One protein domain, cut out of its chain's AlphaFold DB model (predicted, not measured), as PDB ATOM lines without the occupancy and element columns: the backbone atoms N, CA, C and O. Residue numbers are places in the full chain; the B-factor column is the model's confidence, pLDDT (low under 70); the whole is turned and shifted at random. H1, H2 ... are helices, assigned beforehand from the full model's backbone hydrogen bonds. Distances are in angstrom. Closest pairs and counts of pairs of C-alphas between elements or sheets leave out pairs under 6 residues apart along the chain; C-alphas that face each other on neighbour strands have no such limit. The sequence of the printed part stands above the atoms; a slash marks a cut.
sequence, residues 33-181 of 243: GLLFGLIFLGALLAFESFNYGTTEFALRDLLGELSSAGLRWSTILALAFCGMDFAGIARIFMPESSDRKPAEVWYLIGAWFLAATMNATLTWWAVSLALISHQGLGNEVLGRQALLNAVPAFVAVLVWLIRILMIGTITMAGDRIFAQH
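This is residues 33 to 181 of the 243 residues of an uncharacterized protein of Chloroflexi bacterium RBG_19FT_COMBO_62_14 (UniProt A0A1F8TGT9). Two long helical hairpins, H1 with H2 and H3 with H4, pack together slantwise as a loose up-and-down bundle of four helices, each running against the one before it. H1 crosses H3 steeply, and the loop and helix start at residues 94 to 107 stick out. The printed part has 149 residues with four named helices, H1 to H4 along the chain, and no named strand; its class is all helix. It is loose, with a radius of gyration of the C-alphas of 18.5 A and spans of 58 by 44 by 29 A.

H1, residues 33 to 63, begins with C-alpha 33 at (102.638, -0.981, 26.201) and is 42.4 A long. H2, residues 73 to 93, is 30.2 A long with a kink of 32 degrees near residue 86. H3, residues 102 to 133, is 47.6 A long. H4, residues 144 to 179, is 52.4 A long with a kink of 25 degrees near residue 172, and ends with C-alpha 179 at (91.321, 0.493, 28.450).

H1 and H2 touch as a hairpin at a shallow tilt of 24 degrees, the closest C-alphas being those of Leu 59 and Ser 74, 5.0 A. H1, with residues 51 to 59 alone, touches H3 at a steep tilt of 60 degrees; the closest C-alphas, of Ala 58 and Ala 126, are 4.8 A apart. H3 and H4 touch as a hairpin at a shallow tilt of 31 degrees, closest at the C-alphas of Trp 124 and Pro 152, 5.0 A. Every O i to N i+4 pair is within hydrogen-bond range in H1 and H3, against 14 of 17 in H2 and 28 of 32 in H4.

The C-alphas of Asp 99 and Glu 140, the two farthest apart, are 63.0 A apart. The printed part has no cut, and its three links are short. The pLDDT is under 70 at residues 91 to 101, 134 to 142 and 168 to 181.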
ATOM      1  N   GLY A  33     103.279  -0.557  27.450       72.81
ATOM      2  CA  GLY A  33     102.638  -0.981  26.201       72.81
ATOM      3  C   GLY A  33     103.497  -0.862  24.932       72.81
ATOM      4  O   GLY A  33     103.446  -1.760  24.103       72.81
ATOM      5  N   LEU A  34     104.338   0.171  24.782       77.38
ATOM      6  CA  LEU A  34     105.246   0.307  23.629       77.38
ATOM      7  C   LEU A  34     106.347  -0.758  23.658       77.38
ATOM      8  O   LEU A  34     106.668  -1.343  22.628       77.38
ATOM      9  N   LEU A  35     106.907  -1.032  24.844       80.75
ATOM     10  CA  LEU A  35     107.903  -2.092  25.013       80.75
ATOM     11  C   LEU A  35     107.307  -3.460  24.665       80.75
ATOM     12  O   LEU A  35     107.910  -4.224  23.919       80.75
ATOM     13  N   PHE A  36     106.108  -3.740  25.179       76.88
ATOM     14  CA  PHE A  36     105.379  -4.968  24.880       76.88
ATOM     15  C   PHE A  36     105.076  -5.104  23.381       76.88
ATOM     16  O   PHE A  36     105.348  -6.150  22.799       76.88
ATOM     17  N   GLY A  37     104.605  -4.030  22.738       78.69
ATOM     18  CA  GLY A  37     104.343  -4.008  21.299       78.69
ATOM     19  C   GLY A  37     105.594  -4.253  20.453       78.69
ATOM     20  O   GLY A  37     105.534  -5.014  19.494       78.69
ATOM     21  N   LEU A  38     106.743  -3.677  20.826       83.25
ATOM     22  CA  LEU A  38     108.014  -3.904  20.126       83.25
ATOM     23  C   LEU A  38     108.513  -5.347  20.266       83.25
ATOM     24  O   LEU A  38     108.957  -5.930  19.279       83.25
ATOM     25  N   ILE A  39     108.425  -5.931  21.464       83.56
ATOM     26  CA  ILE A  39     108.803  -7.336  21.693       83.56
ATOM     27  C   ILE A  39     107.893  -8.266  20.883       83.56
ATOM     28  O   ILE A  39     108.380  -9.180  20.221       83.56
ATOM     29  N   PHE A  40     106.585  -8.009  20.896       81.12
ATOM     30  CA  PHE A  40     105.603  -8.778  20.136       81.12
ATOM     31  C   PHE A  40     105.834  -8.679  18.621       81.12
ATOM     32  O   PHE A  40     105.874  -9.696  17.933       81.12
ATOM     33  N   LEU A  41     106.070  -7.469  18.107       82.50
ATOM     34  CA  LEU A  41     106.386  -7.242  16.696       82.50
ATOM     35  C   LEU A  41     107.697  -7.929  16.284       82.50
ATOM     36  O   LEU A  41     107.771  -8.511  15.205       82.50
ATOM     37  N   GLY A  42     108.715  -7.906  17.149       87.75
ATOM     38  CA  GLY A  42     109.967  -8.632  16.927       87.75
ATOM     39  C   GLY A  42     109.766 -10.149  16.877       87.75
ATOM     40  O   GLY A  42     110.302 -10.808  15.987       87.75
ATOM     41  N   ALA A  43     108.954 -10.698  17.785       86.12
ATOM     42  CA  ALA A  43     108.606 -12.119  17.793       86.12
ATOM     43  C   ALA A  43     107.836 -12.531  16.528       86.12
ATOM     44  O   ALA A  43     108.148 -13.563  15.937       86.12
ATOM     45  N   LEU A  44     106.889 -11.704  16.075       85.06
ATOM     46  CA  LEU A  44     106.177 -11.896  14.809       85.06
ATOM     47  C   LEU A  44     107.122 -11.889  13.614       85.06
ATOM     48  O   LEU A  44     107.057 -12.794  12.797       85.06
ATOM     49  N   LEU A  45     108.022 -10.910  13.519       88.00
ATOM     50  CA  LEU A  45     108.946 -10.817  12.391       88.00
ATOM     51  C   LEU A  45     109.880 -12.035  12.314       88.00
ATOM     52  O   LEU A  45     110.106 -12.578  11.230       88.00
ATOM     53  N   ALA A  46     110.407 -12.477  13.458       90.06
ATOM     54  CA  ALA A  46     111.252 -13.667  13.529       90.06
ATOM     55  C   ALA A  46     110.478 -14.934  13.136       90.06
ATOM     56  O   ALA A  46     110.966 -15.747  12.348       90.06
ATOM     57  N   PHE A  47     109.255 -15.081  13.648       87.94
ATOM     58  CA  PHE A  47     108.387 -16.208  13.331       87.94
ATOM     59  C   PHE A  47     107.944 -16.216  11.860       87.94
ATOM     60  O   PHE A  47     108.005 -17.258  11.209       87.94
ATOM     61  N   GLU A  48     107.567 -15.066  11.303       89.69
ATOM     62  CA  GLU A  48     107.213 -14.924   9.887       89.69
ATOM     63  C   GLU A  48     108.398 -15.207   8.972       89.69
ATOM     64  O   GLU A  48     108.227 -15.844   7.941       89.69
ATOM     65  N   SER A  49     109.620 -14.834   9.360       90.69
ATOM     66  CA  SER A  49     110.819 -15.172   8.579       90.69
ATOM     67  C   SER A  49     111.024 -16.687   8.476       90.69
ATOM     68  O   SER A  49     111.377 -17.199   7.412       90.69
ATOM     69  N   PHE A  50     110.764 -17.419   9.565       89.44
ATOM     70  CA  PHE A  50     110.784 -18.880   9.557       89.44
ATOM     71  C   PHE A  50     109.672 -19.457   8.665       89.44
ATOM     72  O   PHE A  50     109.964 -20.290   7.807       89.44
ATOM     73  N   ASN A  51     108.429 -18.980   8.818       88.62
ATOM     74  CA  ASN A  51     107.290 -19.439   8.011       88.62
ATOM     75  C   ASN A  51     107.491 -19.136   6.523       88.62
ATOM     76  O   ASN A  51     107.204 -19.982   5.682       88.62
ATOM     77  N   TYR A  52     108.015 -17.958   6.187       92.75
ATOM     78  CA  TYR A  52     108.394 -17.592   4.829       92.75
ATOM     79  C   TYR A  52     109.400 -18.592   4.260       92.75
ATOM     80  O   TYR A  52     109.179 -19.124   3.176       92.75
ATOM     81  N   GLY A  53     110.473 -18.892   5.000       91.06
ATOM     82  CA  GLY A  53     111.513 -19.813   4.548       91.06
ATOM     83  C   GLY A  53     110.988 -21.228   4.292       91.06
ATOM     84  O   GLY A  53     111.266 -21.800   3.239       91.06
ATOM     85  N   THR A  54     110.191 -21.783   5.210       90.62
ATOM     86  CA  THR A  54     109.601 -23.123   5.030       90.62
ATOM     87  C   THR A  54     108.578 -23.150   3.898       90.62
ATOM     88  O   THR A  54     108.556 -24.096   3.113       90.62
ATOM     89  N   THR A  55     107.758 -22.106   3.778       90.44
ATOM     90  CA  THR A  55     106.722 -22.001   2.744       90.44
ATOM     91  C   THR A  55     107.331 -21.818   1.358       90.44
ATOM     92  O   THR A  55     106.914 -22.493   0.423       90.44
ATOM     93  N   GLU A  56     108.336 -20.952   1.208       92.69
ATOM     94  CA  GLU A  56     109.043 -20.755  -0.061       92.69
ATOM     95  C   GLU A  56     109.739 -22.043  -0.495       92.69
ATOM     96  O   GLU A  56     109.571 -22.452  -1.640       92.69
ATOM     97  N   PHE A  57     110.417 -22.728   0.431       91.38
ATOM     98  CA  PHE A  57     111.064 -24.009   0.160       91.38
ATOM     99  C   PHE A  57     110.059 -25.086  -0.275       91.38
ATOM    100  O   PHE A  57     110.255 -25.721  -1.309       91.38
ATOM    101  N   ALA A  58     108.953 -25.253   0.459       90.94
ATOM    102  CA  ALA A  58     107.910 -26.218   0.108       90.94
ATOM    103  C   ALA A  58     107.257 -25.902  -1.240       90.94
ATOM    104  O   ALA A  58     107.053 -26.790  -2.061       90.94
ATOM    105  N   LEU A  59     106.927 -24.636  -1.491       90.38
ATOM    106  CA  LEU A  59     106.306 -24.234  -2.748       90.38
ATOM    107  C   LEU A  59     107.274 -24.345  -3.915       90.38
ATOM    108  O   LEU A  59     106.854 -24.710  -5.003       90.38
ATOM    109  N   ARG A  60     108.559 -24.060  -3.719       91.44
ATOM    110  CA  ARG A  60     109.568 -24.242  -4.762       91.44
ATOM    111  C   ARG A  60     109.758 -25.714  -5.113       91.44
ATOM    112  O   ARG A  60     109.993 -26.024  -6.273       91.44
ATOM    113  N   ASP A  61     109.603 -26.609  -4.143       89.06
ATOM    114  CA  ASP A  61     109.583 -28.050  -4.390       89.06
ATOM    115  C   ASP A  61     108.310 -28.491  -5.143       89.06
ATOM    116  O   ASP A  61     108.394 -29.212  -6.133       89.06
ATOM    117  N   LEU A  62     107.132 -27.983  -4.758       87.38
ATOM    118  CA  LEU A  62     105.846 -28.356  -5.372       87.38
ATOM    119  C   LEU A  62     105.602 -27.739  -6.758       87.38
ATOM    120  O   LEU A  62     105.058 -28.389  -7.649       87.38
ATOM    121  N   LEU A  63     105.940 -26.461  -6.928       86.44
ATOM    122  CA  LEU A  63     105.742 -25.697  -8.162       86.44
ATOM    123  C   LEU A  63     106.982 -25.732  -9.063       86.44
ATOM    124  O   LEU A  63     106.893 -25.350 -10.224       86.44
ATOM    125  N   GLY A  64     108.137 -26.167  -8.560       83.44
ATOM    126  CA  GLY A  64     109.400 -26.104  -9.290       83.44
ATOM    127  C   GLY A  64     109.891 -24.668  -9.510       83.44
ATOM    128  O   GLY A  64     109.540 -23.727  -8.799       83.44
ATOM    129  N   GLU A  65     110.704 -24.476 -10.549       84.94
ATOM    130  CA  GLU A  65     111.295 -23.176 -10.913       84.94
ATOM    131  C   GLU A  65     110.342 -22.280 -11.729       84.94
ATOM    132  O   GLU A  65     110.777 -21.464 -12.547       84.94
ATOM    133  N   LEU A  66     109.026 -22.414 -11.523       85.12
ATOM    134  CA  LEU A  66     108.056 -21.548 -12.182       85.12
ATOM    135  C   LEU A  66     108.303 -20.096 -11.733       85.12
ATOM    136  O   LEU A  66     108.169 -19.735 -10.558       85.12
ATOM    137  N   SER A  67     108.646 -19.248 -12.697       86.81
ATOM    138  CA  SER A  67     108.855 -17.819 -12.497       86.81
ATOM    139  C   SER A  67     108.217 -17.028 -13.627       86.81
ATOM    140  O   SER A  67     108.191 -17.459 -14.779       86.81
ATOM    141  N   SER A  68     107.686 -15.862 -13.276       76.50
ATOM    142  CA  SER A  68     107.103 -14.909 -14.212       76.50
ATOM    143  C   SER A  68     107.717 -13.542 -13.944       76.50
ATOM    144  O   SER A  68     107.803 -13.105 -12.799       76.50
ATOM    145  N   ALA A  69     108.190 -12.877 -15.003       82.88
ATOM    146  CA  ALA A  69     108.859 -11.571 -14.928       82.88
ATOM    147  C   ALA A  69     110.074 -11.516 -13.968       82.88
ATOM    148  O   ALA A  69     110.356 -10.479 -13.375       82.88
ATOM    149  N   GLY A  70     110.800 -12.631 -13.808       82.44
ATOM    150  CA  GLY A  70     111.981 -12.721 -12.935       82.44
ATOM    151  C   GLY A  70     111.675 -12.965 -11.451       82.44
ATOM    152  O   GLY A  70     112.607 -13.142 -10.671       82.44
ATOM    153  N   LEU A  71     110.398 -13.031 -11.058       86.44
ATOM    154  CA  LEU A  71     109.968 -13.415  -9.712       86.44
ATOM    155  C   LEU A  71     109.423 -14.845  -9.714       86.44
ATOM    156  O   LEU A  71     108.651 -15.236 -10.590       86.44
ATOM    157  N   ARG A  72     109.817 -15.631  -8.714       91.69
ATOM    158  CA  ARG A  72     109.316 -16.997  -8.532       91.69
ATOM    159  C   ARG A  72     107.912 -16.982  -7.951       91.69
ATOM    160  O   ARG A  72     107.623 -16.209  -7.036       91.69
ATOM    161  N   TRP A  73     107.063 -17.895  -8.415       90.81
ATOM    162  CA  TRP A  73     105.734 -18.065  -7.825       90.81
ATOM    163  C   TRP A  73     105.815 -18.501  -6.361       90.81
ATOM    164  O   TRP A  73     105.016 -18.022  -5.561       90.81
ATOM    165  N   SER A  74     106.819 -19.312  -5.992       92.06
ATOM    166  CA  SER A  74     107.096 -19.679  -4.594       92.06
ATOM    167  C   SER A  74     107.247 -18.444  -3.705       92.06
ATOM    168  O   SER A  74     106.611 -18.358  -2.659       92.06
ATOM    169  N   THR A  75     108.019 -17.452  -4.155       91.25
ATOM    170  CA  THR A  75     108.250 -16.195  -3.438       91.25
ATOM    171  C   THR A  75     106.977 -15.364  -3.321       91.25
ATOM    172  O   THR A  75     106.663 -14.882  -2.237       91.25
ATOM    173  N   ILE A  76     106.221 -15.210  -4.413       90.81
ATOM    174  CA  ILE A  76     104.981 -14.417  -4.418       90.81
ATOM    175  C   ILE A  76     103.951 -15.030  -3.460       90.81
ATOM    176  O   ILE A  76     103.356 -14.324  -2.650       90.81
ATOM    177  N   LEU A  77     103.769 -16.349  -3.526       89.31
ATOM    178  CA  LEU A  77     102.845 -17.087  -2.667       89.31
ATOM    179  C   LEU A  77     103.296 -17.075  -1.201       89.31
ATOM    180  O   LEU A  77     102.471 -16.837  -0.322       89.31
ATOM    181  N   ALA A  78     104.588 -17.270  -0.922       90.62
ATOM    182  CA  ALA A  78     105.123 -17.187   0.438       90.62
ATOM    183  C   ALA A  78     104.894 -15.793   1.044       90.62
ATOM    184  O   ALA A  78     104.396 -15.684   2.163       90.62
ATOM    185  N   LEU A  79     105.150 -14.726   0.278       90.06
ATOM    186  CA  LEU A  79     104.851 -13.355   0.698       90.06
ATOM    187  C   LEU A  79     103.350 -13.119   0.904       90.06
ATOM    188  O   LEU A  79     102.974 -12.423   1.843       90.06
ATOM    189  N   ALA A  80     102.488 -13.701   0.065       89.19
ATOM    190  CA  ALA A  80     101.039 -13.593   0.223       89.19
ATOM    191  C   ALA A  80     100.552 -14.252   1.524       89.19
ATOM    192  O   ALA A  80      99.722 -13.674   2.230       89.19
ATOM    193  N   PHE A  81     101.096 -15.422   1.875       85.62
ATOM    194  CA  PHE A  81     100.767 -16.093   3.132       85.62
ATOM    195  C   PHE A  81     101.235 -15.297   4.352       85.62
ATOM    196  O   PHE A  81     100.440 -15.133   5.274       85.62
ATOM    197  N   CYS A  82     102.453 -14.747   4.331       87.00
ATOM    198  CA  CYS A  82     102.943 -13.857   5.392       87.00
ATOM    199  C   CYS A  82     102.117 -12.561   5.479       87.00
ATOM    200  O   CYS A  82     101.799 -12.064   6.560       87.00
ATOM    201  N   GLY A  83     101.710 -12.012   4.330       84.31
ATOM    202  CA  GLY A  83     100.859 -10.824   4.245       84.31
ATOM    203  C   GLY A  83      99.498 -11.006   4.922       84.31
ATOM    204  O   GLY A  83      98.950 -10.042   5.460       84.31
ATOM    205  N   MET A  84      98.971 -12.232   4.962       83.19
ATOM    206  CA  MET A  84      97.722 -12.527   5.659       83.19
ATOM    207  C   MET A  84      97.855 -12.414   7.187       83.19
ATOM    208  O   MET A  84      96.927 -11.924   7.834       83.19
ATOM    209  N   ASP A  85      98.998 -12.782   7.771       80.56
ATOM    210  CA  ASP A  85      99.235 -12.597   9.213       80.56
ATOM    211  C   ASP A  85      99.393 -11.120   9.568       80.56
ATOM    212  O   ASP A  85      98.821 -10.647  10.555       80.56
ATOM    213  N   PHE A  86     100.068 -10.352   8.707       80.31
ATOM    214  CA  PHE A  86     100.132  -8.897   8.845       80.31
ATOM    215  C   PHE A  86      98.759  -8.232   8.708       80.31
ATOM    216  O   PHE A  86      98.467  -7.297   9.456       80.31
ATOM    217  N   ALA A  87      97.886  -8.722   7.823       77.00
ATOM    218  CA  ALA A  87      96.509  -8.239   7.714       77.00
ATOM    219  C   ALA A  87      95.703  -8.498   9.003       77.00
ATOM    220  O   ALA A  87      94.919  -7.642   9.423       77.00
ATOM    221  N   GLY A  88      95.950  -9.631   9.672       70.31
ATOM    222  CA  GLY A  88      95.391  -9.937  10.991       70.31
ATOM    223  C   GLY A  88      95.773  -8.905  12.059       70.31
ATOM    224  O   GLY A  88      94.924  -8.491  12.846       70.31
ATOM    225  N   ILE A  89      97.017  -8.417  12.039       71.06
ATOM    226  CA  ILE A  89      97.499  -7.354  12.940       71.06
ATOM    227  C   ILE A  89      96.958  -5.981  12.527       71.06
ATOM    228  O   ILE A  89      96.543  -5.191  13.375       71.06
ATOM    229  N   ALA A  90      96.947  -5.673  11.228       70.25
ATOM    230  CA  ALA A  90      96.485  -4.385  10.705       70.25
ATOM    231  C   ALA A  90      95.029  -4.093  11.097       70.25
ATOM    232  O   ALA A  90      94.656  -2.938  11.303       70.25
ATOM    233  N   ARG A  91      94.227  -5.147  11.278       68.19
ATOM    234  CA  ARG A  91      92.854  -5.057  11.774       68.19
ATOM    235  C   ARG A  91      92.738  -4.404  13.159       68.19
ATOM    236  O   ARG A  91      91.752  -3.727  13.408       68.19
ATOM    237  N   ILE A  92      93.739  -4.539  14.028       64.94
ATOM    238  CA  ILE A  92      93.748  -3.935  15.377       64.94
ATOM    239  C   ILE A  92      93.787  -2.407  15.304       64.94
ATOM    240  O   ILE A  92      93.245  -1.714  16.159       64.94
ATOM    241  N   PHE A  93      94.460  -1.878  14.283       59.88
ATOM    242  CA  PHE A  93      94.645  -0.441  14.091       59.88
ATOM    243  C   PHE A  93      93.529   0.196  13.268       59.88
ATOM    244  O   PHE A  93      93.519   1.414  13.101       59.88
ATOM    245  N   MET A  94      92.601  -0.610  12.752       59.66
ATOM    246  CA  MET A  94      91.451  -0.139  12.001       59.66
ATOM    247  C   MET A  94      90.264  -0.076  12.965       59.66
ATOM    248  O   MET A  94      89.632  -1.105  13.199       59.66
ATOM    249  N   PRO A  95      89.979   1.089  13.581       53.00
ATOM    250  CA  PRO A  95      88.817   1.226  14.447       53.00
ATOM    251  C   PRO A  95      87.574   0.783  13.677       53.00
ATOM    252  O   PRO A  95      87.373   1.175  12.524       53.00
ATOM    253  N   GLU A  96      86.772  -0.075  14.308       59.19
ATOM    254  CA  GLU A  96      85.512  -0.564  13.765       59.19
ATOM    255  C   GLU A  96      84.625   0.647  13.435       59.19
ATOM    256  O   GLU A  96      84.015   1.271  14.303       59.19
ATOM    257  N   SER A  97      84.569   1.024  12.159       56.75
ATOM    258  CA  SER A  97      83.518   1.900  11.660       56.75
ATOM    259  C   SER A  97      82.202   1.159  11.879       56.75
ATOM    260  O   SER A  97      82.055   0.035  11.393       56.75
ATOM    261  N   SER A  98      81.268   1.784  12.593       56.19
ATOM    262  CA  SER A  98      79.979   1.263  13.081       56.19
ATOM    263  C   SER A  98      79.026   0.658  12.028       56.19
ATOM    264  O   SER A  98      77.891   0.338  12.357       56.19
ATOM    265  N   ASP A  99      79.472   0.495  10.781       60.53
ATOM    266  CA  ASP A  99      78.695   0.043   9.625       60.53
ATOM    267  C   ASP A  99      79.242  -1.253   8.975       60.53
ATOM    268  O   ASP A  99      78.694  -1.758   7.994       60.53
ATOM    269  N   ARG A 100      80.326  -1.851   9.505       63.41
ATOM    270  CA  ARG A 100      80.801  -3.163   9.016       63.41
ATOM    271  C   ARG A 100      79.843  -4.270   9.451       63.41
ATOM    272  O   ARG A 100      79.602  -4.488  10.637       63.41
ATOM    273  N   LYS A 101      79.333  -5.030   8.479       69.88
ATOM    274  CA  LYS A 101      78.480  -6.195   8.741       69.88
ATOM    275  C   LYS A 101      79.276  -7.273   9.498       69.88
ATOM    276  O   LYS A 101      80.343  -7.667   9.022       69.88
ATOM    277  N   PRO A 102      78.731  -7.851  10.586       72.31
ATOM    278  CA  PRO A 102      79.396  -8.907  11.359       72.31
ATOM    279  C   PRO A 102      79.834 -10.124  10.529       72.31
ATOM    280  O   PRO A 102      80.768 -10.823  10.899       72.31
ATOM    281  N   ALA A 103      79.186 -10.388   9.391       77.00
ATOM    282  CA  ALA A 103      79.517 -11.516   8.524       77.00
ATOM    283  C   ALA A 103      80.897 -11.390   7.850       77.00
ATOM    284  O   ALA A 103      81.600 -12.388   7.722       77.00
ATOM    285  N   GLU A 104      81.326 -10.185   7.456       78.12
ATOM    286  CA  GLU A 104      82.634  -9.979   6.805       78.12
ATOM    287  C   GLU A 104      83.785 -10.331   7.756       78.12
ATOM    288  O   GLU A 104      84.769 -10.955   7.367       78.12
ATOM    289  N   VAL A 105      83.608 -10.013   9.039       76.88
ATOM    290  CA  VAL A 105      84.532 -10.367  10.117       76.88
ATOM    291  C   VAL A 105      84.735 -11.875  10.204       76.88
ATOM    292  O   VAL A 105      85.878 -12.326  10.283       76.88
ATOM    293  N   TRP A 106      83.642 -12.637  10.162       80.06
ATOM    294  CA  TRP A 106      83.670 -14.095  10.212       80.06
ATOM    295  C   TRP A 106      84.318 -14.710   8.972       80.06
ATOM    296  O   TRP A 106      85.110 -15.640   9.111       80.06
ATOM    297  N   TYR A 107      84.059 -14.169   7.777       82.69
ATOM    298  CA  TYR A 107      84.729 -14.627   6.556       82.69
ATOM    299  C   TYR A 107      86.233 -14.348   6.579       82.69
ATOM    300  O   TYR A 107      87.010 -15.218   6.193       82.69
ATOM    301  N   LEU A 108      86.659 -13.185   7.082       79.06
ATOM    302  CA  LEU A 108      88.080 -12.859   7.239       79.06
ATOM    303  C   LEU A 108      88.772 -13.785   8.249       79.06
ATOM    304  O   LEU A 108      89.881 -14.247   7.989       79.06
ATOM    305  N   ILE A 109      88.108 -14.105   9.364       79.38
ATOM    306  CA  ILE A 109      88.616 -15.077  10.345       79.38
ATOM    307  C   ILE A 109      88.710 -16.480   9.727       79.38
ATOM    308  O   ILE A 109      89.723 -17.157   9.896       79.38
ATOM    309  N   GLY A 110      87.691 -16.910   8.978       83.94
ATOM    310  CA  GLY A 110      87.692 -18.204   8.292       83.94
ATOM    311  C   GLY A 110      88.785 -18.316   7.225       83.94
ATOM    312  O   GLY A 110      89.496 -19.318   7.181       83.94
ATOM    313  N   ALA A 111      88.963 -17.276   6.406       84.88
ATOM    314  CA  ALA A 111      90.017 -17.213   5.392       84.88
ATOM    315  C   ALA A 111      91.413 -17.276   6.022       84.88
ATOM    316  O   ALA A 111      92.270 -18.026   5.551       84.88
ATOM    317  N   TRP A 112      91.615 -16.549   7.123       83.94
ATOM    318  CA  TRP A 112      92.861 -16.599   7.873       83.94
ATOM    319  C   TRP A 112      93.150 -17.994   8.442       83.94
ATOM    320  O   TRP A 112      94.245 -18.525   8.255       83.94
ATOM    321  N   PHE A 113      92.162 -18.632   9.072       85.12
ATOM    322  CA  PHE A 113      92.328 -19.980   9.617       85.12
ATOM    323  C   PHE A 113      92.650 -21.011   8.523       85.12
ATOM    324  O   PHE A 113      93.509 -21.881   8.700       85.12
ATOM    325  N   LEU A 114      91.989 -20.899   7.367       88.44
ATOM    326  CA  LEU A 114      92.240 -21.766   6.221       88.44
ATOM    327  C   LEU A 114      93.674 -21.600   5.696       88.44
ATOM    328  O   LEU A 114      94.367 -22.595   5.475       88.44
ATOM    329  N   ALA A 115      94.148 -20.362   5.554       85.75
ATOM    330  CA  ALA A 115      95.518 -20.095   5.123       85.75
ATOM    331  C   ALA A 115      96.562 -20.572   6.142       85.75
ATOM    332  O   ALA A 115      97.567 -21.165   5.749       85.75
ATOM    333  N   ALA A 116      96.307 -20.392   7.442       86.38
ATOM    334  CA  ALA A 116      97.165 -20.917   8.502       86.38
ATOM    335  C   ALA A 116      97.275 -22.449   8.427       86.38
ATOM    336  O   ALA A 116      98.359 -23.008   8.594       86.38
ATOM    337  N   THR A 117      96.169 -23.128   8.115       89.19
ATOM    338  CA  THR A 117      96.136 -24.587   7.940       89.19
ATOM    339  C   THR A 117      96.932 -25.030   6.709       89.19
ATOM    340  O   THR A 117      97.730 -25.961   6.799       89.19
ATOM    341  N   MET A 118      96.783 -24.347   5.566       87.88
ATOM    342  CA  MET A 118      97.609 -24.632   4.384       87.88
ATOM    343  C   MET A 118      99.101 -24.437   4.669       87.88
ATOM    344  O   MET A 118      99.912 -25.282   4.291       87.88
ATOM    345  N   ASN A 119      99.463 -23.353   5.355       88.62
ATOM    346  CA  ASN A 119     100.853 -23.072   5.699       88.62
ATOM    347  C   ASN A 119     101.447 -24.143   6.631       88.62
ATOM    348  O   ASN A 119     102.575 -24.586   6.420       88.62
ATOM    349  N   ALA A 120     100.669 -24.632   7.599       91.31
ATOM    350  CA  ALA A 120     101.082 -25.738   8.459       91.31
ATOM    351  C   ALA A 120     101.385 -27.011   7.650       91.31
ATOM    352  O   ALA A 120     102.418 -27.646   7.862       91.31
ATOM    353  N   THR A 121     100.540 -27.344   6.669       92.38
ATOM    354  CA  THR A 121     100.768 -28.481   5.760       92.38
ATOM    355  C   THR A 121     102.044 -28.306   4.930       92.38
ATOM    356  O   THR A 121     102.816 -29.252   4.786       92.38
ATOM    357  N   LEU A 122     102.317 -27.096   4.429       90.62
ATOM    358  CA  LEU A 122     103.558 -26.794   3.703       90.62
ATOM    359  C   LEU A 122     104.791 -26.859   4.612       90.62
ATOM    360  O   LEU A 122     105.835 -27.352   4.198       90.62
ATOM    361  N   THR A 123     104.667 -26.429   5.866       89.31
ATOM    362  CA  THR A 123     105.742 -26.551   6.859       89.31
ATOM    363  C   THR A 123     106.031 -28.015   7.179       89.31
ATOM    364  O   THR A 123     107.199 -28.403   7.235       89.31
ATOM    365  N   TRP A 124     104.998 -28.855   7.311       92.62
ATOM    366  CA  TRP A 124     105.185 -30.303   7.423       92.62
ATOM    367  C   TRP A 124     105.944 -30.830   6.197       92.62
ATOM    368  O   TRP A 124     106.979 -31.478   6.350       92.62
ATOM    369  N   TRP A 125     105.493 -30.500   4.984       91.44
ATOM    370  CA  TRP A 125     106.157 -30.913   3.745       91.44
ATOM    371  C   TRP A 125     107.645 -30.517   3.700       91.44
ATOM    372  O   TRP A 125     108.507 -31.377   3.512       91.44
ATOM    373  N   ALA A 126     107.956 -29.245   3.966       89.81
ATOM    374  CA  ALA A 126     109.317 -28.709   3.982       89.81
ATOM    375  C   ALA A 126     110.237 -29.449   4.960       89.81
ATOM    376  O   ALA A 126     111.338 -29.872   4.600       89.81
ATOM    377  N   VAL A 127     109.789 -29.610   6.207       88.50
ATOM    378  CA  VAL A 127     110.598 -30.226   7.266       88.50
ATOM    379  C   VAL A 127     110.795 -31.719   6.997       88.50
ATOM    380  O   VAL A 127     111.892 -32.232   7.218       88.50
ATOM    381  N   SER A 128     109.783 -32.409   6.459       87.50
ATOM    382  CA  SER A 128     109.912 -33.806   6.021       87.50
ATOM    383  C   SER A 128     111.000 -33.965   4.962       87.50
ATOM    384  O   SER A 128     111.870 -34.827   5.099       87.50
ATOM    385  N   LEU A 129     110.997 -33.111   3.933       86.06
ATOM    386  CA  LEU A 129     111.991 -33.168   2.863       86.06
ATOM    387  C   LEU A 129     113.407 -32.862   3.382       86.06
ATOM    388  O   LEU A 129     114.357 -33.574   3.046       86.06
ATOM    389  N   ALA A 130     113.539 -31.871   4.270       84.88
ATOM    390  CA  ALA A 130     114.807 -31.554   4.923       84.88
ATOM    391  C   ALA A 130     115.357 -32.751   5.723       84.88
ATOM    392  O   ALA A 130     116.537 -33.084   5.604       84.88
ATOM    393  N   LEU A 131     114.506 -33.459   6.472       81.62
ATOM    394  CA  LEU A 131     114.912 -34.626   7.261       81.62
ATOM    395  C   LEU A 131     115.310 -35.835   6.403       81.62
ATOM    396  O   LEU A 131     116.283 -36.516   6.729       81.62
ATOM    397  N   ILE A 132     114.591 -36.110   5.311       81.31
ATOM    398  CA  ILE A 132     114.891 -37.251   4.425       81.31
ATOM    399  C   ILE A 132     116.247 -37.066   3.723       81.31
ATOM    400  O   ILE A 132     116.945 -38.050   3.468       81.31
ATOM    401  N   SER A 133     116.648 -35.817   3.463       72.00
ATOM    402  CA  SER A 133     117.922 -35.482   2.814       72.00
ATOM    403  C   SER A 133     119.165 -35.785   3.670       72.00
ATOM    404  O   SER A 133     120.261 -35.973   3.140       72.00
ATOM    405  N   HIS A 134     119.010 -35.906   4.991       68.50
ATOM    406  CA  HIS A 134     120.107 -36.183   5.915       68.50
ATOM    407  C   HIS A 134     120.181 -37.681   6.254       68.50
ATOM    408  O   HIS A 134     119.467 -38.189   7.117       68.50
ATOM    409  N   GLN A 135     121.099 -38.410   5.606       58.78
ATOM    410  CA  GLN A 135     121.251 -39.871   5.756       58.78
ATOM    411  C   GLN A 135     121.836 -40.350   7.110       58.78
ATOM    412  O   GLN A 135     122.084 -41.540   7.271       58.78
ATOM    413  N   GLY A 136     122.033 -39.467   8.098       60.88
ATOM    414  CA  GLY A 136     122.685 -39.784   9.384       60.88
ATOM    415  C   GLY A 136     121.770 -39.861  10.616       60.88
ATOM    416  O   GLY A 136     122.258 -40.079  11.721       60.88
ATOM    417  N   LEU A 137     120.455 -39.664  10.471       57.59
ATOM    418  CA  LEU A 137     119.517 -39.594  11.601       57.59
ATOM    419  C   LEU A 137     118.924 -40.974  11.927       57.59
ATOM    420  O   LEU A 137     117.781 -41.287  11.590       57.59
ATOM    421  N   GLY A 138     119.724 -41.812  12.578       55.19
ATOM    422  CA  GLY A 138     119.299 -43.101  13.117       55.19
ATOM    423  C   GLY A 138     120.209 -43.514  14.265       55.19
ATOM    424  O   GLY A 138     121.144 -44.274  14.057       55.19
ATOM    425  N   ASN A 139     119.961 -42.980  15.462       56.41
ATOM    426  CA  ASN A 139     120.584 -43.474  16.689       56.41
ATOM    427  C   ASN A 139     119.719 -44.611  17.257       56.41
ATOM    428  O   ASN A 139     118.494 -44.496  17.224       56.41
ATOM    429  N   GLU A 140     120.340 -45.663  17.804       62.41
ATOM    430  CA  GLU A 140     119.730 -46.934  18.266       62.41
ATOM    431  C   GLU A 140     118.532 -46.806  19.239       62.41
ATOM    432  O   GLU A 140     117.862 -47.790  19.533       62.41
ATOM    433  N   VAL A 141     118.222 -45.597  19.718       59.31
ATOM    434  CA  VAL A 141     117.169 -45.310  20.705       59.31
ATOM    435  C   VAL A 141     115.811 -44.957  20.072       59.31
ATOM    436  O   VAL A 141     114.776 -45.175  20.697       59.31
ATOM    437  N   LEU A 142     115.768 -44.438  18.836       64.38
ATOM    438  CA  LEU A 142     114.525 -44.067  18.139       64.38
ATOM    439  C   LEU A 142     114.595 -44.512  16.679       64.38
ATOM    440  O   LEU A 142     115.462 -44.074  15.923       64.38
ATOM    441  N   GLY A 143     113.654 -45.363  16.264       75.81
ATOM    442  CA  GLY A 143     113.574 -45.821  14.881       75.81
ATOM    443  C   GLY A 143     113.475 -44.635  13.918       75.81
ATOM    444  O   GLY A 143     112.601 -43.784  14.070       75.81
ATOM    445  N   ARG A 144     114.348 -44.593  12.904       74.25
ATOM    446  CA  ARG A 144     114.398 -43.549  11.859       74.25
ATOM    447  C   ARG A 144     113.011 -43.195  11.308       74.25
ATOM    448  O   ARG A 144     112.694 -42.025  11.142       74.25
ATOM    449  N   GLN A 145     112.157 -44.200  11.113       75.69
ATOM    450  CA  GLN A 145     110.766 -44.048  10.671       75.69
ATOM    451  C   GLN A 145     109.936 -43.125  11.586       75.69
ATOM    452  O   GLN A 145     109.170 -42.295  11.102       75.69
ATOM    453  N   ALA A 146     110.086 -43.256  12.908       79.12
ATOM    454  CA  ALA A 146     109.375 -42.428  13.878       79.12
ATOM    455  C   ALA A 146     109.880 -40.982  13.839       79.12
ATOM    456  O   ALA A 146     109.082 -40.054  13.898       79.12
ATOM    457  N   LEU A 147     111.190 -40.788  13.670       81.38
ATOM    458  CA  LEU A 147     111.813 -39.466  13.594       81.38
ATOM    459  C   LEU A 147     111.370 -38.709  12.328       81.38
ATOM    460  O   LEU A 147     110.993 -37.542  12.413       81.38
ATOM    461  N   LEU A 148     111.319 -39.399  11.182       82.31
ATOM    462  CA  LEU A 148     110.873 -38.837   9.900       82.31
ATOM    463  C   LEU A 148     109.385 -38.445   9.878       82.31
ATOM    464  O   LEU A 148     109.020 -37.546   9.132       82.31
ATOM    465  N   ASN A 149     108.536 -39.074  10.695       84.38
ATOM    466  CA  ASN A 149     107.101 -38.770  10.735       84.38
ATOM    467  C   ASN A 149     106.722 -37.817  11.877       84.38
ATOM    468  O   ASN A 149     105.953 -36.878  11.676       84.38
ATOM    469  N   ALA A 150     107.248 -38.051  13.081       87.62
ATOM    470  CA  ALA A 150     106.830 -37.329  14.279       87.62
ATOM    471  C   ALA A 150     107.406 -35.913  14.338       87.62
ATOM    472  O   ALA A 150     106.685 -34.988  14.701       87.62
ATOM    473  N   VAL A 151     108.679 -35.725  13.969       88.88
ATOM    474  CA  VAL A 151     109.331 -34.408  14.063       88.88
ATOM    475  C   VAL A 151     108.674 -33.389  13.126       88.88
ATOM    476  O   VAL A 151     108.287 -32.328  13.615       88.88
ATOM    477  N   PRO A 152     108.457 -33.677  11.828       91.00
ATOM    478  CA  PRO A 152     107.815 -32.712  10.939       91.00
ATOM    479  C   PRO A 152     106.372 -32.387  11.341       91.00
ATOM    480  O   PRO A 152     105.987 -31.218  11.342       91.00
ATOM    481  N   ALA A 153     105.595 -33.394  11.758       91.44
ATOM    482  CA  ALA A 153     104.230 -33.190  12.242       91.44
ATOM    483  C   ALA A 153     104.201 -32.332  13.518       91.44
ATOM    484  O   ALA A 153     103.398 -31.407  13.631       91.44
ATOM    485  N   PHE A 154     105.108 -32.596  14.461       91.25
ATOM    486  CA  PHE A 154     105.230 -31.823  15.694       91.25
ATOM    487  C   PHE A 154     105.573 -30.357  15.414       91.25
ATOM    488  O   PHE A 154     104.912 -29.463  15.941       91.25
ATOM    489  N   VAL A 155     106.553 -30.101  14.542       91.38
ATOM    490  CA  VAL A 155     106.931 -28.740  14.133       91.38
ATOM    491  C   VAL A 155     105.748 -28.029  13.472       91.38
ATOM    492  O   VAL A 155     105.432 -26.904  13.854       91.38
ATOM    493  N   ALA A 156     105.052 -28.688  12.543       93.06
ATOM    494  CA  ALA A 156     103.891 -28.114  11.865       93.06
ATOM    495  C   ALA A 156     102.763 -27.740  12.841       93.06
ATOM    496  O   ALA A 156     102.220 -26.638  12.756       93.06
ATOM    497  N   VAL A 157     102.450 -28.613  13.806       92.69
ATOM    498  CA  VAL A 157     101.431 -28.340  14.835       92.69
ATOM    499  C   VAL A 157     101.862 -27.200  15.754       92.69
ATOM    500  O   VAL A 157     101.051 -26.320  16.035       92.69
ATOM    501  N   LEU A 158     103.120 -27.167  16.206       90.31
ATOM    502  CA  LEU A 158     103.620 -26.071  17.041       90.31
ATOM    503  C   LEU A 158     103.519 -24.722  16.329       90.31
ATOM    504  O   LEU A 158     103.044 -23.753  16.916       90.31
ATOM    505  N   VAL A 159     103.938 -24.664  15.066       88.50
ATOM    506  CA  VAL A 159     103.888 -23.449  14.242       88.50
ATOM    507  C   VAL A 159     102.439 -23.012  14.033       88.50
ATOM    508  O   VAL A 159     102.104 -21.848  14.251       88.50
ATOM    509  N   TRP A 160     101.550 -23.949  13.710       90.69
ATOM    510  CA  TRP A 160     100.120 -23.681  13.573       90.69
ATOM    511  C   TRP A 160      99.496 -23.136  14.865       90.69
ATOM    512  O   TRP A 160      98.788 -22.127  14.835       90.69
ATOM    513  N   LEU A 161      99.812 -23.745  16.013       89.38
ATOM    514  CA  LEU A 161      99.338 -23.288  17.318       89.38
ATOM    515  C   LEU A 161      99.869 -21.897  17.651       89.38
ATOM    516  O   LEU A 161      99.078 -21.037  18.017       89.38
ATOM    517  N   ILE A 162     101.171 -21.639  17.492       86.06
ATOM    518  CA  ILE A 162     101.750 -20.311  17.744       86.06
ATOM    519  C   ILE A 162     101.057 -19.258  16.878       86.06
ATOM    520  O   ILE A 162     100.717 -18.194  17.387       86.06
ATOM    521  N   ARG A 163     100.770 -19.561  15.609       83.88
ATOM    522  CA  ARG A 163     100.060 -18.652  14.699       83.88
ATOM    523  C   ARG A 163      98.641 -18.348  15.179       83.88
ATOM    524  O   ARG A 163      98.231 -17.188  15.188       83.88
ATOM    525  N   ILE A 164      97.921 -19.365  15.660       82.88
ATOM    526  CA  ILE A 164      96.592 -19.173  16.250       82.88
ATOM    527  C   ILE A 164      96.658 -18.365  17.544       82.88
ATOM    528  O   ILE A 164      95.861 -17.448  17.758       82.88
ATOM    529  N   LEU A 165      97.632 -18.674  18.392       81.56
ATOM    530  CA  LEU A 165      97.837 -17.997  19.660       81.56
ATOM    531  C   LEU A 165      98.249 -16.541  19.452       81.56
ATOM    532  O   LEU A 165      97.745 -15.695  20.175       81.56
ATOM    533  N   MET A 166      99.085 -16.216  18.463       75.19
ATOM    534  CA  MET A 166      99.479 -14.836  18.159       75.19
ATOM    535  C   MET A 166      98.252 -13.964  17.864       75.19
ATOM    536  O   MET A 166      98.090 -12.906  18.475       75.19
ATOM    537  N   ILE A 167      97.322 -14.437  17.032       71.19
ATOM    538  CA  ILE A 167      96.075 -13.705  16.756       71.19
ATOM    539  C   ILE A 167      95.102 -13.731  17.937       71.19
ATOM    540  O   ILE A 167      94.458 -12.722  18.222       71.19
ATOM    541  N   GLY A 168      95.070 -14.810  18.719       69.38
ATOM    542  CA  GLY A 168      94.348 -14.831  19.995       69.38
ATOM    543  C   GLY A 168      94.885 -13.810  21.012       69.38
ATOM    544  O   GLY A 168      94.108 -13.132  21.687       69.38
ATOM    545  N   THR A 169      96.208 -13.645  21.102       69.06
ATOM    546  CA  THR A 169      96.848 -12.682  22.010       69.06
ATOM    547  C   THR A 169      96.579 -11.246  21.595       69.06
ATOM    548  O   THR A 169      96.425 -10.391  22.461       69.06
ATOM    549  N   ILE A 170      96.437 -10.996  20.296       67.50
ATOM    550  CA  ILE A 170      96.010  -9.715  19.737       67.50
ATOM    551  C   ILE A 170      94.598  -9.347  20.217       67.50
ATOM    552  O   ILE A 170      94.402  -8.238  20.714       67.50
ATOM    553  N   THR A 171      93.646 -10.283  20.163       64.19
ATOM    554  CA  THR A 171      92.274 -10.075  20.660       64.19
ATOM    555  C   THR A 171      92.252  -9.787  22.165       64.19
ATOM    556  O   THR A 171      91.502  -8.931  22.619       64.19
ATOM    557  N   MET A 172      93.108 -10.449  22.953       59.91
ATOM    558  CA  MET A 172      93.181 -10.239  24.408       59.91
ATOM    559  C   MET A 172      93.969  -8.987  24.831       59.91
ATOM    560  O   MET A 172      93.686  -8.394  25.875       59.91
ATOM    561  N   ALA A 173      95.002  -8.612  24.075       59.78
ATOM    562  CA  ALA A 173      95.860  -7.468  24.373       59.78
ATOM    563  C   ALA A 173      95.261  -6.147  23.879       59.78
ATOM    564  O   ALA A 173      95.500  -5.125  24.521       59.78
ATOM    565  N   GLY A 174      94.464  -6.168  22.801       58.34
ATOM    566  CA  GLY A 174      93.751  -4.998  22.282       58.34
ATOM    567  C   GLY A 174      92.978  -4.278  23.386       58.34
ATOM    568  O   GLY A 174      93.291  -3.131  23.702       58.34
ATOM    569  N   ASP A 175      92.086  -4.986  24.083       60.44
ATOM    570  CA  ASP A 175      91.283  -4.414  25.175       60.44
ATOM    571  C   ASP A 175      92.134  -3.758  26.275       60.44
ATOM    572  O   ASP A 175      91.763  -2.721  26.821       60.44
ATOM    573  N   ARG A 176      93.314  -4.312  26.590       58.97
ATOM    574  CA  ARG A 176      94.206  -3.764  27.629       58.97
ATOM    575  C   ARG A 176      94.984  -2.532  27.171       58.97
ATOM    576  O   ARG A 176      95.287  -1.677  28.002       58.97
ATOM    577  N   ILE A 177      95.318  -2.444  25.885       57.53
ATOM    578  CA  ILE A 177      96.003  -1.283  25.301       57.53
ATOM    579  C   ILE A 177      95.026  -0.099  25.187       57.53
ATOM    580  O   ILE A 177      95.434   1.040  25.425       57.53
ATOM    581  N   PHE A 178      93.740  -0.361  24.924       56.19
ATOM    582  CA  PHE A 178      92.698   0.671  24.821       56.19
ATOM    583  C   PHE A 178      92.107   1.094  26.179       56.19
ATOM    584  O   PHE A 178      91.976   2.292  26.430       56.19
ATOM    585  N   ALA A 179      91.870   0.168  27.121       57.06
ATOM    586  CA  ALA A 179      91.321   0.493  28.450       57.06
ATOM    587  C   ALA A 179      92.222   1.422  29.296       57.06
ATOM    588  O   ALA A 179      91.770   2.068  30.247       57.06
ATOM    589  N   GLN A 180      93.513   1.516  28.960       53.06
ATOM    590  CA  GLN A 180      94.457   2.411  29.632       53.06
ATOM    591  C   GLN A 180      94.411   3.864  29.126       53.06
ATOM    592  O   GLN A 180      94.990   4.739  29.773       53.06
ATOM    593  N   HIS A 181      93.737   4.138  28.004       52.94
ATOM    594  CA  HIS A 181      93.536   5.501  27.500       52.94
ATOM    595  C   HIS A 181      92.328   6.194  28.157       52.94
ATOM    596  O   HIS A 181      92.407   7.385  28.449       52.94
TER     597      HIS A 181